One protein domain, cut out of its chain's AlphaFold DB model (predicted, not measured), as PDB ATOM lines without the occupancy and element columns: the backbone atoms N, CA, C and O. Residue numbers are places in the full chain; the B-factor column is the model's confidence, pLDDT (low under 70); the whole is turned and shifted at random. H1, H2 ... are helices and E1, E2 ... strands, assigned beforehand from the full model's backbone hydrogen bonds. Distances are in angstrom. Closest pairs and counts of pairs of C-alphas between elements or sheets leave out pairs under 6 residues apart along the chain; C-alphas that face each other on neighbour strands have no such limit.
ATOM      1  N   THR A  70     -44.363 -46.331 -49.474       84.25
ATOM      2  CA  THR A  70     -44.613 -44.934 -49.103       84.25
ATOM      3  C   THR A  70     -44.864 -44.802 -47.606       84.25
ATOM      4  O   THR A  70     -45.428 -45.698 -46.973       84.25
ATOM      5  N   LEU A  71     -44.529 -43.645 -47.040       83.69
ATOM      6  CA  LEU A  71     -44.845 -43.314 -45.659       83.69
ATOM      7  C   LEU A  71     -46.375 -43.242 -45.453       83.69
ATOM      8  O   LEU A  71     -47.061 -42.510 -46.190       83.69
ATOM      9  N   PRO A  72     -46.924 -43.964 -44.455       80.88
ATOM     10  CA  PRO A  72     -48.353 -43.967 -44.157       80.88
ATOM     11  C   PRO A  72     -48.808 -42.606 -43.628       80.88
ATOM     12  O   PRO A  72     -48.032 -41.883 -43.002       80.88
ATOM     13  N   ALA A  73     -50.073 -42.256 -43.876       77.19
ATOM     14  CA  ALA A  73     -50.645 -41.006 -43.384       77.19
ATOM     15  C   ALA A  73     -50.558 -40.924 -41.845       77.19
ATOM     16  O   ALA A  73     -50.783 -41.939 -41.175       77.19
ATOM     17  N   PRO A  74     -50.254 -39.745 -41.270       69.94
ATOM     18  CA  PRO A  74     -50.225 -39.572 -39.826       69.94
ATOM     19  C   PRO A  74     -51.591 -39.914 -39.229       69.94
ATOM     20  O   PRO A  74     -52.633 -39.503 -39.742       69.94
ATOM     21  N   GLN A  75     -51.603 -40.656 -38.123       65.12
ATOM     22  CA  GLN A  75     -52.829 -40.849 -37.356       65.12
ATOM     23  C   GLN A  75     -53.205 -39.516 -36.704       65.12
ATOM     24  O   GLN A  75     -52.350 -38.873 -36.095       65.12
ATOM     25  N   ALA A  76     -54.468 -39.100 -36.834       58.81
ATOM     26  CA  ALA A  76     -54.960 -37.869 -36.227       58.81
ATOM     27  C   ALA A  76     -54.751 -37.928 -34.709       58.81
ATOM     28  O   ALA A  76     -55.454 -38.649 -33.998       58.81
ATOM     29  N   SER A  77     -53.754 -37.202 -34.209       56.69
ATOM     30  CA  SER A  77     -53.472 -37.151 -32.788       56.69
ATOM     31  C   SER A  77     -54.244 -35.992 -32.162       56.69
ATOM     32  O   SER A  77     -54.186 -34.849 -32.607       56.69
ATOM     33  N   ALA A  78     -55.012 -36.292 -31.116       54.09
ATOM     34  CA  ALA A  78     -55.806 -35.315 -30.374       54.09
ATOM     35  C   ALA A  78     -54.937 -34.476 -29.413       54.09
ATOM     36  O   ALA A  78     -55.295 -34.291 -28.251       54.09
ATOM     37  N   GLN A  79     -53.760 -34.014 -29.852       55.66
ATOM     38  CA  GLN A  79     -52.931 -33.113 -29.052       55.66
ATOM     39  C   GLN A  79     -53.200 -31.658 -29.429       55.66
ATOM     40  O   GLN A  79     -53.075 -31.240 -30.576       55.66
ATOM     41  N   ALA A  80     -53.593 -30.891 -28.416       52.75
ATOM     42  CA  ALA A  80     -53.948 -29.492 -28.521       52.75
ATOM     43  C   ALA A  80     -52.784 -28.618 -29.044       52.75
ATOM     44  O   ALA A  80     -51.777 -28.419 -28.371       52.75
ATOM     45  N   GLN A  81     -52.993 -28.065 -30.242       62.94
ATOM     46  CA  GLN A  81     -53.029 -26.619 -30.537       62.94
ATOM     47  C   GLN A  81     -51.771 -25.762 -30.299       62.94
ATOM     48  O   GLN A  81     -51.885 -24.537 -30.256       62.94
ATOM     49  N   GLN A  82     -50.567 -26.329 -30.206       74.19
ATOM     50  CA  GLN A  82     -49.378 -25.517 -30.489       74.19
ATOM     51  C   GLN A  82     -49.212 -25.407 -32.002       74.19
ATOM     52  O   GLN A  82     -48.913 -26.390 -32.679       74.19
ATOM     53  N   CYS A  83     -49.447 -24.206 -32.524       84.06
ATOM     54  CA  CYS A  83     -49.168 -23.876 -33.910       84.06
ATOM     55  C   CYS A  83     -48.145 -22.753 -34.003       84.06
ATOM     56  O   CYS A  83     -48.050 -21.882 -33.135       84.06
ATOM     57  N   PHE A  84     -47.401 -22.775 -35.097       84.88
ATOM     58  CA  PHE A  84     -46.368 -21.810 -35.407       84.88
ATOM     59  C   PHE A  84     -46.848 -20.942 -36.573       84.88
ATOM     60  O   PHE A  84     -47.394 -21.477 -37.543       84.88
ATOM     61  N   PRO A  85     -46.682 -19.610 -36.512       88.75
ATOM     62  CA  PRO A  85     -46.948 -18.759 -37.659       88.75
ATOM     63  C   PRO A  85     -45.864 -18.995 -38.717       88.75
ATOM     64  O   PRO A  85     -44.739 -18.520 -38.583       88.75
ATOM     65  N   VAL A  86     -46.205 -19.721 -39.778       89.31
ATOM     66  CA  VAL A  86     -45.311 -20.008 -40.904       89.31
ATOM     67  C   VAL A  86     -45.722 -19.142 -42.089       89.31
ATOM     68  O   VAL A  86     -46.873 -19.174 -42.527       89.31
ATOM     69  N   ARG A  87     -44.785 -18.342 -42.606       90.75
ATOM     70  CA  ARG A  87     -45.021 -17.451 -43.757       90.75
ATOM     71  C   ARG A  87     -44.584 -18.075 -45.070       90.75
ATOM     72  O   ARG A  87     -45.287 -17.951 -46.067       90.75
ATOM     73  N   ASN A  88     -43.441 -18.744 -45.057       89.81
ATOM     74  CA  ASN A  88     -42.864 -19.407 -46.211       89.81
ATOM     75  C   ASN A  88     -42.297 -20.771 -45.807       89.81
ATOM     76  O   ASN A  88     -42.061 -21.052 -44.632       89.81
ATOM     77  N   ILE A  89     -42.114 -21.625 -46.808       90.12
ATOM     78  CA  ILE A  89     -41.349 -22.861 -46.699       90.12
ATOM     79  C   ILE A  89     -40.357 -22.844 -47.852       90.12
ATOM     80  O   ILE A  89     -40.724 -22.574 -48.998       90.12
ATOM     81  N   THR A  90     -39.098 -23.129 -47.538       91.81
ATOM     82  CA  THR A  90     -38.039 -23.255 -48.536       91.81
ATOM     83  C   THR A  90     -37.457 -24.651 -48.474       91.81
ATOM     84  O   THR A  90     -37.118 -25.141 -47.397       91.81
ATOM     85  N   PHE A  91     -37.346 -25.287 -49.636       92.69
ATOM     86  CA  PHE A  91     -36.685 -26.575 -49.778       92.69
ATOM     87  C   PHE A  91     -35.232 -26.340 -50.173       92.69
ATOM     88  O   PHE A  91     -34.930 -25.459 -50.975       92.69
ATOM     89  N   THR A  92     -34.330 -27.098 -49.559       92.12
ATOM     90  CA  THR A  92     -32.898 -27.046 -49.854       92.12
ATOM     91  C   THR A  92     -32.407 -28.452 -50.162       92.12
ATOM     92  O   THR A  92     -32.932 -29.433 -49.636       92.12
ATOM     93  N   GLY A  93     -31.431 -28.564 -51.067       91.38
ATOM     94  CA  GLY A  93     -30.915 -29.858 -51.528       91.38
ATOM     95  C   GLY A  93     -31.817 -30.598 -52.525       91.38
ATOM     96  O   GLY A  93     -31.428 -31.655 -53.014       91.38
ATOM     97  N   ASN A  94     -32.984 -30.048 -52.879       93.44
ATOM     98  CA  ASN A  94     -33.829 -30.582 -53.941       93.44
ATOM     99  C   ASN A  94     -33.203 -30.289 -55.314       93.44
ATOM    100  O   ASN A  94     -33.077 -29.140 -55.729       93.44
ATOM    101  N   THR A  95     -32.806 -31.345 -56.020       93.06
ATOM    102  CA  THR A  95     -32.235 -31.264 -57.377       93.06
ATOM    103  C   THR A  95     -33.167 -31.843 -58.436       93.06
ATOM    104  O   THR A  95     -33.109 -31.426 -59.588       93.06
ATOM    105  N   LEU A  96     -34.036 -32.782 -58.045       95.62
ATOM    106  CA  LEU A  96     -34.951 -33.477 -58.948       95.62
ATOM    107  C   LEU A  96     -36.256 -32.706 -59.174       95.62
ATOM    108  O   LEU A  96     -36.703 -32.572 -60.310       95.62
ATOM    109  N   PHE A  97     -36.852 -32.193 -58.097       96.56
ATOM    110  CA  PHE A  97     -38.103 -31.439 -58.146       96.56
ATOM    111  C   PHE A  97     -37.853 -29.961 -57.820       96.56
ATOM    112  O   PHE A  97     -37.200 -29.671 -56.809       96.56
ATOM    113  N   PRO A  98     -38.364 -29.016 -58.632       96.12
ATOM    114  CA  PRO A  98     -38.256 -27.589 -58.359       96.12
ATOM    115  C   PRO A  98     -39.070 -27.192 -57.120       96.12
ATOM    116  O   PRO A  98     -40.017 -27.878 -56.722       96.12
ATOM    117  N   GLN A  99     -38.706 -26.066 -56.504       94.56
ATOM    118  CA  GLN A  99     -39.294 -25.603 -55.243       94.56
ATOM    119  C   GLN A  99     -40.814 -25.404 -55.347       94.56
ATOM    120  O   GLN A  99     -41.563 -25.746 -54.434       94.56
ATOM    121  N   GLU A 100     -41.274 -24.910 -56.488       94.62
ATOM    122  CA  GLU A 100     -42.663 -24.606 -56.812       94.62
ATOM    123  C   GLU A 100     -43.508 -25.878 -56.890       94.62
ATOM    124  O   GLU A 100     -44.642 -25.894 -56.410       94.62
ATOM    125  N   GLN A 101     -42.949 -26.961 -57.440       96.12
ATOM    126  CA  GLN A 101     -43.623 -28.258 -57.494       96.12
ATOM    127  C   GLN A 101     -43.784 -28.841 -56.089       96.12
ATOM    128  O   GLN A 101     -44.869 -29.303 -55.742       96.12
ATOM    129  N   LEU A 102     -42.737 -28.774 -55.262       95.44
ATOM    130  CA  LEU A 102     -42.786 -29.275 -53.887       95.44
ATOM    131  C   LEU A 102     -43.757 -28.467 -53.010       95.44
ATOM    132  O   LEU A 102     -44.498 -29.048 -52.220       95.44
ATOM    133  N   LEU A 103     -43.813 -27.143 -53.193       93.69
ATOM    134  CA  LEU A 103     -44.791 -26.274 -52.527       93.69
ATOM    135  C   LEU A 103     -46.231 -26.567 -52.967       93.69
ATOM    136  O   LEU A 103     -47.145 -26.566 -52.138       93.69
ATOM    137  N   ALA A 104     -46.446 -26.810 -54.263       94.56
ATOM    138  CA  ALA A 104     -47.760 -27.168 -54.788       94.56
ATOM    139  C   ALA A 104     -48.231 -28.524 -54.242       94.56
ATOM    140  O   ALA A 104     -49.386 -28.645 -53.832       94.56
ATOM    141  N   LEU A 105     -47.325 -29.507 -54.183       94.81
ATOM    142  CA  LEU A 105     -47.582 -30.844 -53.653       94.81
ATOM    143  C   LEU A 105     -47.979 -30.813 -52.172       94.81
ATOM    144  O   LEU A 105     -48.896 -31.520 -51.766       94.81
ATOM    145  N   SER A 106     -47.319 -29.985 -51.360       91.44
ATOM    146  CA  SER A 106     -47.624 -29.889 -49.931       91.44
ATOM    147  C   SER A 106     -48.908 -29.106 -49.632       91.44
ATOM    148  O   SER A 106     -49.297 -29.000 -48.470       91.44
ATOM    149  N   HIS A 107     -49.548 -28.504 -50.644       91.56
ATOM    150  CA  HIS A 107     -50.689 -27.595 -50.487       91.56
ATOM    151  C   HIS A 107     -50.444 -26.496 -49.440       91.56
ATOM    152  O   HIS A 107     -51.361 -26.093 -48.716       91.56
ATOM    153  N   PHE A 108     -49.196 -26.024 -49.342       91.81
ATOM    154  CA  PHE A 108     -48.805 -25.083 -48.301       91.81
ATOM    155  C   PHE A 108     -49.610 -23.786 -48.403       91.81
ATOM    156  O   PHE A 108     -49.783 -23.206 -49.479       91.81
ATOM    157  N   LYS A 109     -50.070 -23.305 -47.245       90.62
ATOM    158  CA  LYS A 109     -50.674 -21.985 -47.095       90.62
ATOM    159  C   LYS A 109     -50.027 -21.269 -45.912       90.62
ATOM    160  O   LYS A 109     -49.914 -21.873 -44.842       90.62
ATOM    161  N   PRO A 110     -49.647 -19.991 -46.059       90.88
ATOM    162  CA  PRO A 110     -49.183 -19.196 -44.933       90.88
ATOM    163  C   PRO A 110     -50.227 -19.173 -43.813       90.88
ATOM    164  O   PRO A 110     -51.423 -19.037 -44.082       90.88
ATOM    165  N   GLY A 111     -49.788 -19.290 -42.564       89.12
ATOM    166  CA  GLY A 111     -50.690 -19.284 -41.419       89.12
ATOM    167  C   GLY A 111     -50.169 -20.049 -40.211       89.12
ATOM    168  O   GLY A 111     -48.977 -20.296 -40.064       89.12
ATOM    169  N   CYS A 112     -51.102 -20.387 -39.328       88.31
ATOM    170  CA  CYS A 112     -50.889 -21.196 -38.134       88.31
ATOM    171  C   CYS A 112     -50.751 -22.664 -38.559       88.31
ATOM    172  O   CYS A 112     -51.735 -23.280 -38.960       88.31
ATOM    173  N   GLN A 113     -49.523 -23.185 -38.516       88.56
ATOM    174  CA  GLN A 113     -49.188 -24.567 -38.867       88.56
ATOM    175  C   GLN A 113     -48.813 -25.341 -37.607       88.56
ATOM    176  O   GLN A 113     -47.931 -24.918 -36.857       88.56
ATOM    177  N   GLY A 114     -49.495 -26.448 -37.344       87.00
ATOM    178  CA  GLY A 114     -49.139 -27.366 -36.274       87.00
ATOM    179  C   GLY A 114     -48.089 -28.380 -36.724       87.00
ATOM    180  O   GLY A 114     -47.686 -28.456 -37.887       87.00
ATOM    181  N   LEU A 115     -47.634 -29.191 -35.771       86.06
ATOM    182  CA  LEU A 115     -46.670 -30.256 -36.052       86.06
ATOM    183  C   LEU A 115     -47.257 -31.337 -36.979       86.06
ATOM    184  O   LEU A 115     -46.521 -31.935 -37.761       86.06
ATOM    185  N   ALA A 116     -48.570 -31.574 -36.911       86.44
ATOM    186  CA  ALA A 116     -49.254 -32.535 -37.772       86.44
ATOM    187  C   ALA A 116     -49.213 -32.099 -39.244       86.44
ATOM    188  O   ALA A 116     -48.867 -32.906 -40.106       86.44
ATOM    189  N   GLU A 117     -49.488 -30.823 -39.524       88.00
ATOM    190  CA  GLU A 117     -49.420 -30.256 -40.871       88.00
ATOM    191  C   GLU A 117     -47.989 -30.293 -41.417       88.00
ATOM    192  O   GLU A 117     -47.770 -30.731 -42.545       88.00
ATOM    193  N   ILE A 118     -47.000 -29.916 -40.598       89.12
ATOM    194  CA  ILE A 118     -45.582 -29.969 -40.988       89.12
ATOM    195  C   ILE A 118     -45.165 -31.405 -41.331       89.12
ATOM    196  O   ILE A 118     -44.546 -31.634 -42.371       89.12
ATOM    197  N   ASN A 119     -45.520 -32.381 -40.492       90.50
ATOM    198  CA  ASN A 119     -45.207 -33.787 -40.747       90.50
ATOM    199  C   ASN A 119     -45.887 -34.308 -42.017       90.50
ATOM    200  O   ASN A 119     -45.285 -35.095 -42.745       90.50
ATOM    201  N   GLU A 120     -47.105 -33.852 -42.314       91.31
ATOM    202  CA  GLU A 120     -47.784 -34.215 -43.557       91.31
ATOM    203  C   GLU A 120     -47.060 -33.654 -44.785       91.31
ATOM    204  O   GLU A 120     -46.889 -34.370 -45.770       91.31
ATOM    205  N   TYR A 121     -46.540 -32.424 -44.725       92.94
ATOM    206  CA  TYR A 121     -45.728 -31.871 -45.814       92.94
ATOM    207  C   TYR A 121     -44.476 -32.714 -46.072       92.94
ATOM    208  O   TYR A 121     -44.199 -33.080 -47.216       92.94
ATOM    209  N   LEU A 122     -43.743 -33.071 -45.011       93.56
ATOM    210  CA  LEU A 122     -42.554 -33.921 -45.114       93.56
ATOM    211  C   LEU A 122     -42.894 -35.300 -45.694       93.56
ATOM    212  O   LEU A 122     -42.141 -35.831 -46.516       93.56
ATOM    213  N   ARG A 123     -44.045 -35.861 -45.307       94.44
ATOM    214  CA  ARG A 123     -44.542 -37.142 -45.808       94.44
ATOM    215  C   ARG A 123     -44.840 -37.094 -47.300       94.44
ATOM    216  O   ARG A 123     -44.346 -37.947 -48.033       94.44
ATOM    217  N   LEU A 124     -45.627 -36.114 -47.744       95.38
ATOM    218  CA  LEU A 124     -46.008 -35.957 -49.149       95.38
ATOM    219  C   LEU A 124     -44.772 -35.823 -50.036       95.38
ATOM    220  O   LEU A 124     -44.646 -36.532 -51.029       95.38
ATOM    221  N   ILE A 125     -43.818 -34.989 -49.626       95.44
ATOM    222  CA  ILE A 125     -42.573 -34.779 -50.371       95.44
ATOM    223  C   ILE A 125     -41.732 -36.052 -50.405       95.44
ATOM    224  O   ILE A 125     -41.264 -36.444 -51.467       95.44
ATOM    225  N   THR A 126     -41.552 -36.724 -49.268       95.75
ATOM    226  CA  THR A 126     -40.793 -37.984 -49.230       95.75
ATOM    227  C   THR A 126     -41.447 -39.039 -50.124       95.75
ATOM    228  O   THR A 126     -40.754 -39.731 -50.865       95.75
ATOM    229  N   ASN A 127     -42.778 -39.116 -50.131       95.62
ATOM    230  CA  ASN A 127     -43.514 -40.041 -50.986       95.62
ATOM    231  C   ASN A 127     -43.375 -39.720 -52.478       95.62
ATOM    232  O   ASN A 127     -43.327 -40.653 -53.270       95.62
ATOM    233  N   GLU A 128     -43.245 -38.450 -52.861       95.75
ATOM    234  CA  GLU A 128     -42.947 -38.061 -54.246       95.75
ATOM    235  C   GLU A 128     -41.568 -38.578 -54.692       95.75
ATOM    236  O   GLU A 128     -41.427 -39.137 -55.779       95.75
ATOM    237  N   TYR A 129     -40.551 -38.481 -53.827       95.62
ATOM    238  CA  TYR A 129     -39.228 -39.057 -54.101       95.62
ATOM    239  C   TYR A 129     -39.268 -40.586 -54.171       95.62
ATOM    240  O   TYR A 129     -38.680 -41.170 -55.083       95.62
ATOM    241  N   VAL A 130     -39.992 -41.235 -53.256       94.31
ATOM    242  CA  VAL A 130     -40.199 -42.690 -53.281       94.31
ATOM    243  C   VAL A 130     -40.892 -43.109 -54.577       94.31
ATOM    244  O   VAL A 130     -40.403 -44.014 -55.242       94.31
ATOM    245  N   ALA A 131     -41.961 -42.424 -54.991       92.50
ATOM    246  CA  ALA A 131     -42.672 -42.709 -56.238       92.50
ATOM    247  C   ALA A 131     -41.777 -42.547 -57.480       92.50
ATOM    248  O   ALA A 131     -41.934 -43.280 -58.456       92.50
ATOM    249  N   ALA A 132     -40.798 -41.643 -57.428       93.06
ATOM    250  CA  ALA A 132     -39.789 -41.464 -58.468       93.06
ATOM    251  C   ALA A 132     -38.598 -42.445 -58.385       93.06
ATOM    252  O   ALA A 132     -37.677 -42.345 -59.197       93.06
ATOM    253  N   GLY A 133     -38.585 -43.386 -57.432       92.62
ATOM    254  CA  GLY A 133     -37.537 -44.404 -57.280       92.62
ATOM    255  C   GLY A 133     -36.420 -44.067 -56.284       92.62
ATOM    256  O   GLY A 133     -35.487 -44.853 -56.120       92.62
ATOM    257  N   TYR A 134     -36.494 -42.932 -55.588       94.12
ATOM    258  CA  TYR A 134     -35.446 -42.434 -54.689       94.12
ATOM    259  C   TYR A 134     -35.726 -42.800 -53.225       94.12
ATOM    260  O   TYR A 134     -35.981 -41.943 -52.384       94.12
ATOM    261  N   VAL A 135     -35.640 -44.091 -52.894       90.25
ATOM    262  CA  VAL A 135     -35.994 -44.623 -51.556       90.25
ATOM    263  C   VAL A 135     -35.076 -44.191 -50.408       90.25
ATOM    264  O   VAL A 135     -35.451 -44.305 -49.245       90.25
ATOM    265  N   THR A 136     -33.873 -43.704 -50.707       92.19
ATOM    266  CA  THR A 136     -32.924 -43.176 -49.709       92.19
ATOM    267  C   THR A 136     -33.022 -41.659 -49.539       92.19
ATOM    268  O   THR A 136     -32.229 -41.073 -48.806       92.19
ATOM    269  N   SER A 137     -33.965 -41.010 -50.230       92.62
ATOM    270  CA  SER A 137     -34.189 -39.565 -50.165       92.62
ATOM    271  C   SER A 137     -35.408 -39.257 -49.301       92.62
ATOM    272  O   SER A 137     -36.495 -39.767 -49.552       92.62
ATOM    273  N   TRP A 138     -35.233 -38.403 -48.292       92.69
ATOM    274  CA  TRP A 138     -36.302 -37.983 -47.385       92.69
ATOM    275  C   TRP A 138     -36.286 -36.473 -47.138       92.69
ATOM    276  O   TRP A 138     -35.253 -35.814 -47.270       92.69
ATOM    277  N   ALA A 139     -37.434 -35.913 -46.767       94.00
ATOM    278  CA  ALA A 139     -37.530 -34.535 -46.305       94.00
ATOM    279  C   ALA A 139     -37.490 -34.486 -44.772       94.00
ATOM    280  O   ALA A 139     -38.122 -35.298 -44.098       94.00
ATOM    281  N   TYR A 140     -36.787 -33.503 -44.213       93.00
ATOM    282  CA  TYR A 140     -36.743 -33.256 -42.774       93.00
ATOM    283  C   TYR A 140     -36.694 -31.755 -42.481       93.00
ATOM    284  O   TYR A 140     -36.272 -30.957 -43.319       93.00
ATOM    285  N   LEU A 141     -37.140 -31.369 -41.285       90.12
ATOM    286  CA  LEU A 141     -37.069 -29.985 -40.828       90.12
ATOM    287  C   LEU A 141     -35.680 -29.700 -40.246       90.12
ATOM    288  O   LEU A 141     -35.206 -30.424 -39.370       90.12
ATOM    289  N   VAL A 142     -35.047 -28.624 -40.704       86.69
ATOM    290  CA  VAL A 142     -33.802 -28.114 -40.115       86.69
ATOM    291  C   VAL A 142     -34.151 -27.097 -39.024       86.69
ATOM    292  O   VAL A 142     -35.030 -26.257 -39.256       86.69
ATOM    293  N   PRO A 143     -33.494 -27.139 -37.847       78.75
ATOM    294  CA  PRO A 143     -33.645 -26.101 -36.836       78.75
ATOM    295  C   PRO A 143     -33.348 -24.720 -37.428       78.75
ATOM    296  O   PRO A 143     -32.288 -24.506 -38.009       78.75
TER     297      PRO A 143
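AT A GLANCE: This is residues 70 to 143 of the 156 residues of the protein "POTRA_2 domain-containing protein" of Vibrio gazogenes (UniProt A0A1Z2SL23). A small ribbon of two antiparallel strands, E1 and E2, leads directly into one long helix, H2, with a short helix, H1, set crosswise to it. Long stretches without named elements make up much of the rest. The printed part has 74 residues, under half of them in named elements, in the order E1, H1, E2, H2; the class is mixed. It is compact, with a radius of gyration of the C-alphas of 12.7 A and spans of 36 by 25 by 22 A.

IN THESE COORDINATES: E1, residues 83 to 86, begins at C-alpha 83 (-49.168, -23.876, -33.910). E2 is residues 111 to 114. H2, residues 115 to 131, is 24.1 A long and ends at C-alpha 131 (-42.672, -42.709, -56.238). H1, residues 99 to 105, is 9.9 A long.

HOW THE PARTS SIT: E1 and E2 are antiparallel at 137 degrees, with N 84 and O 113 within hydrogen-bond range at 2.8 A. H2 only just touches H1, with 3 pairs of C-alphas within 8 A and with residues 124 to 125 of H2 alone; the closest C-alphas, of Leu 102 and Ile 125, are 6.5 A apart. Their lines are about perpendicular, at 76 degrees. In H1 and H2 every O i to N i+4 pair is within hydrogen-bond range.

THE WHOLE: The C-alphas farthest apart, of Ala 80 and Gly 133, are 36.3 A apart. The printed part has no cut. The link from E1 to H1 is long. Residues 74 to 81 have pLDDT under 70.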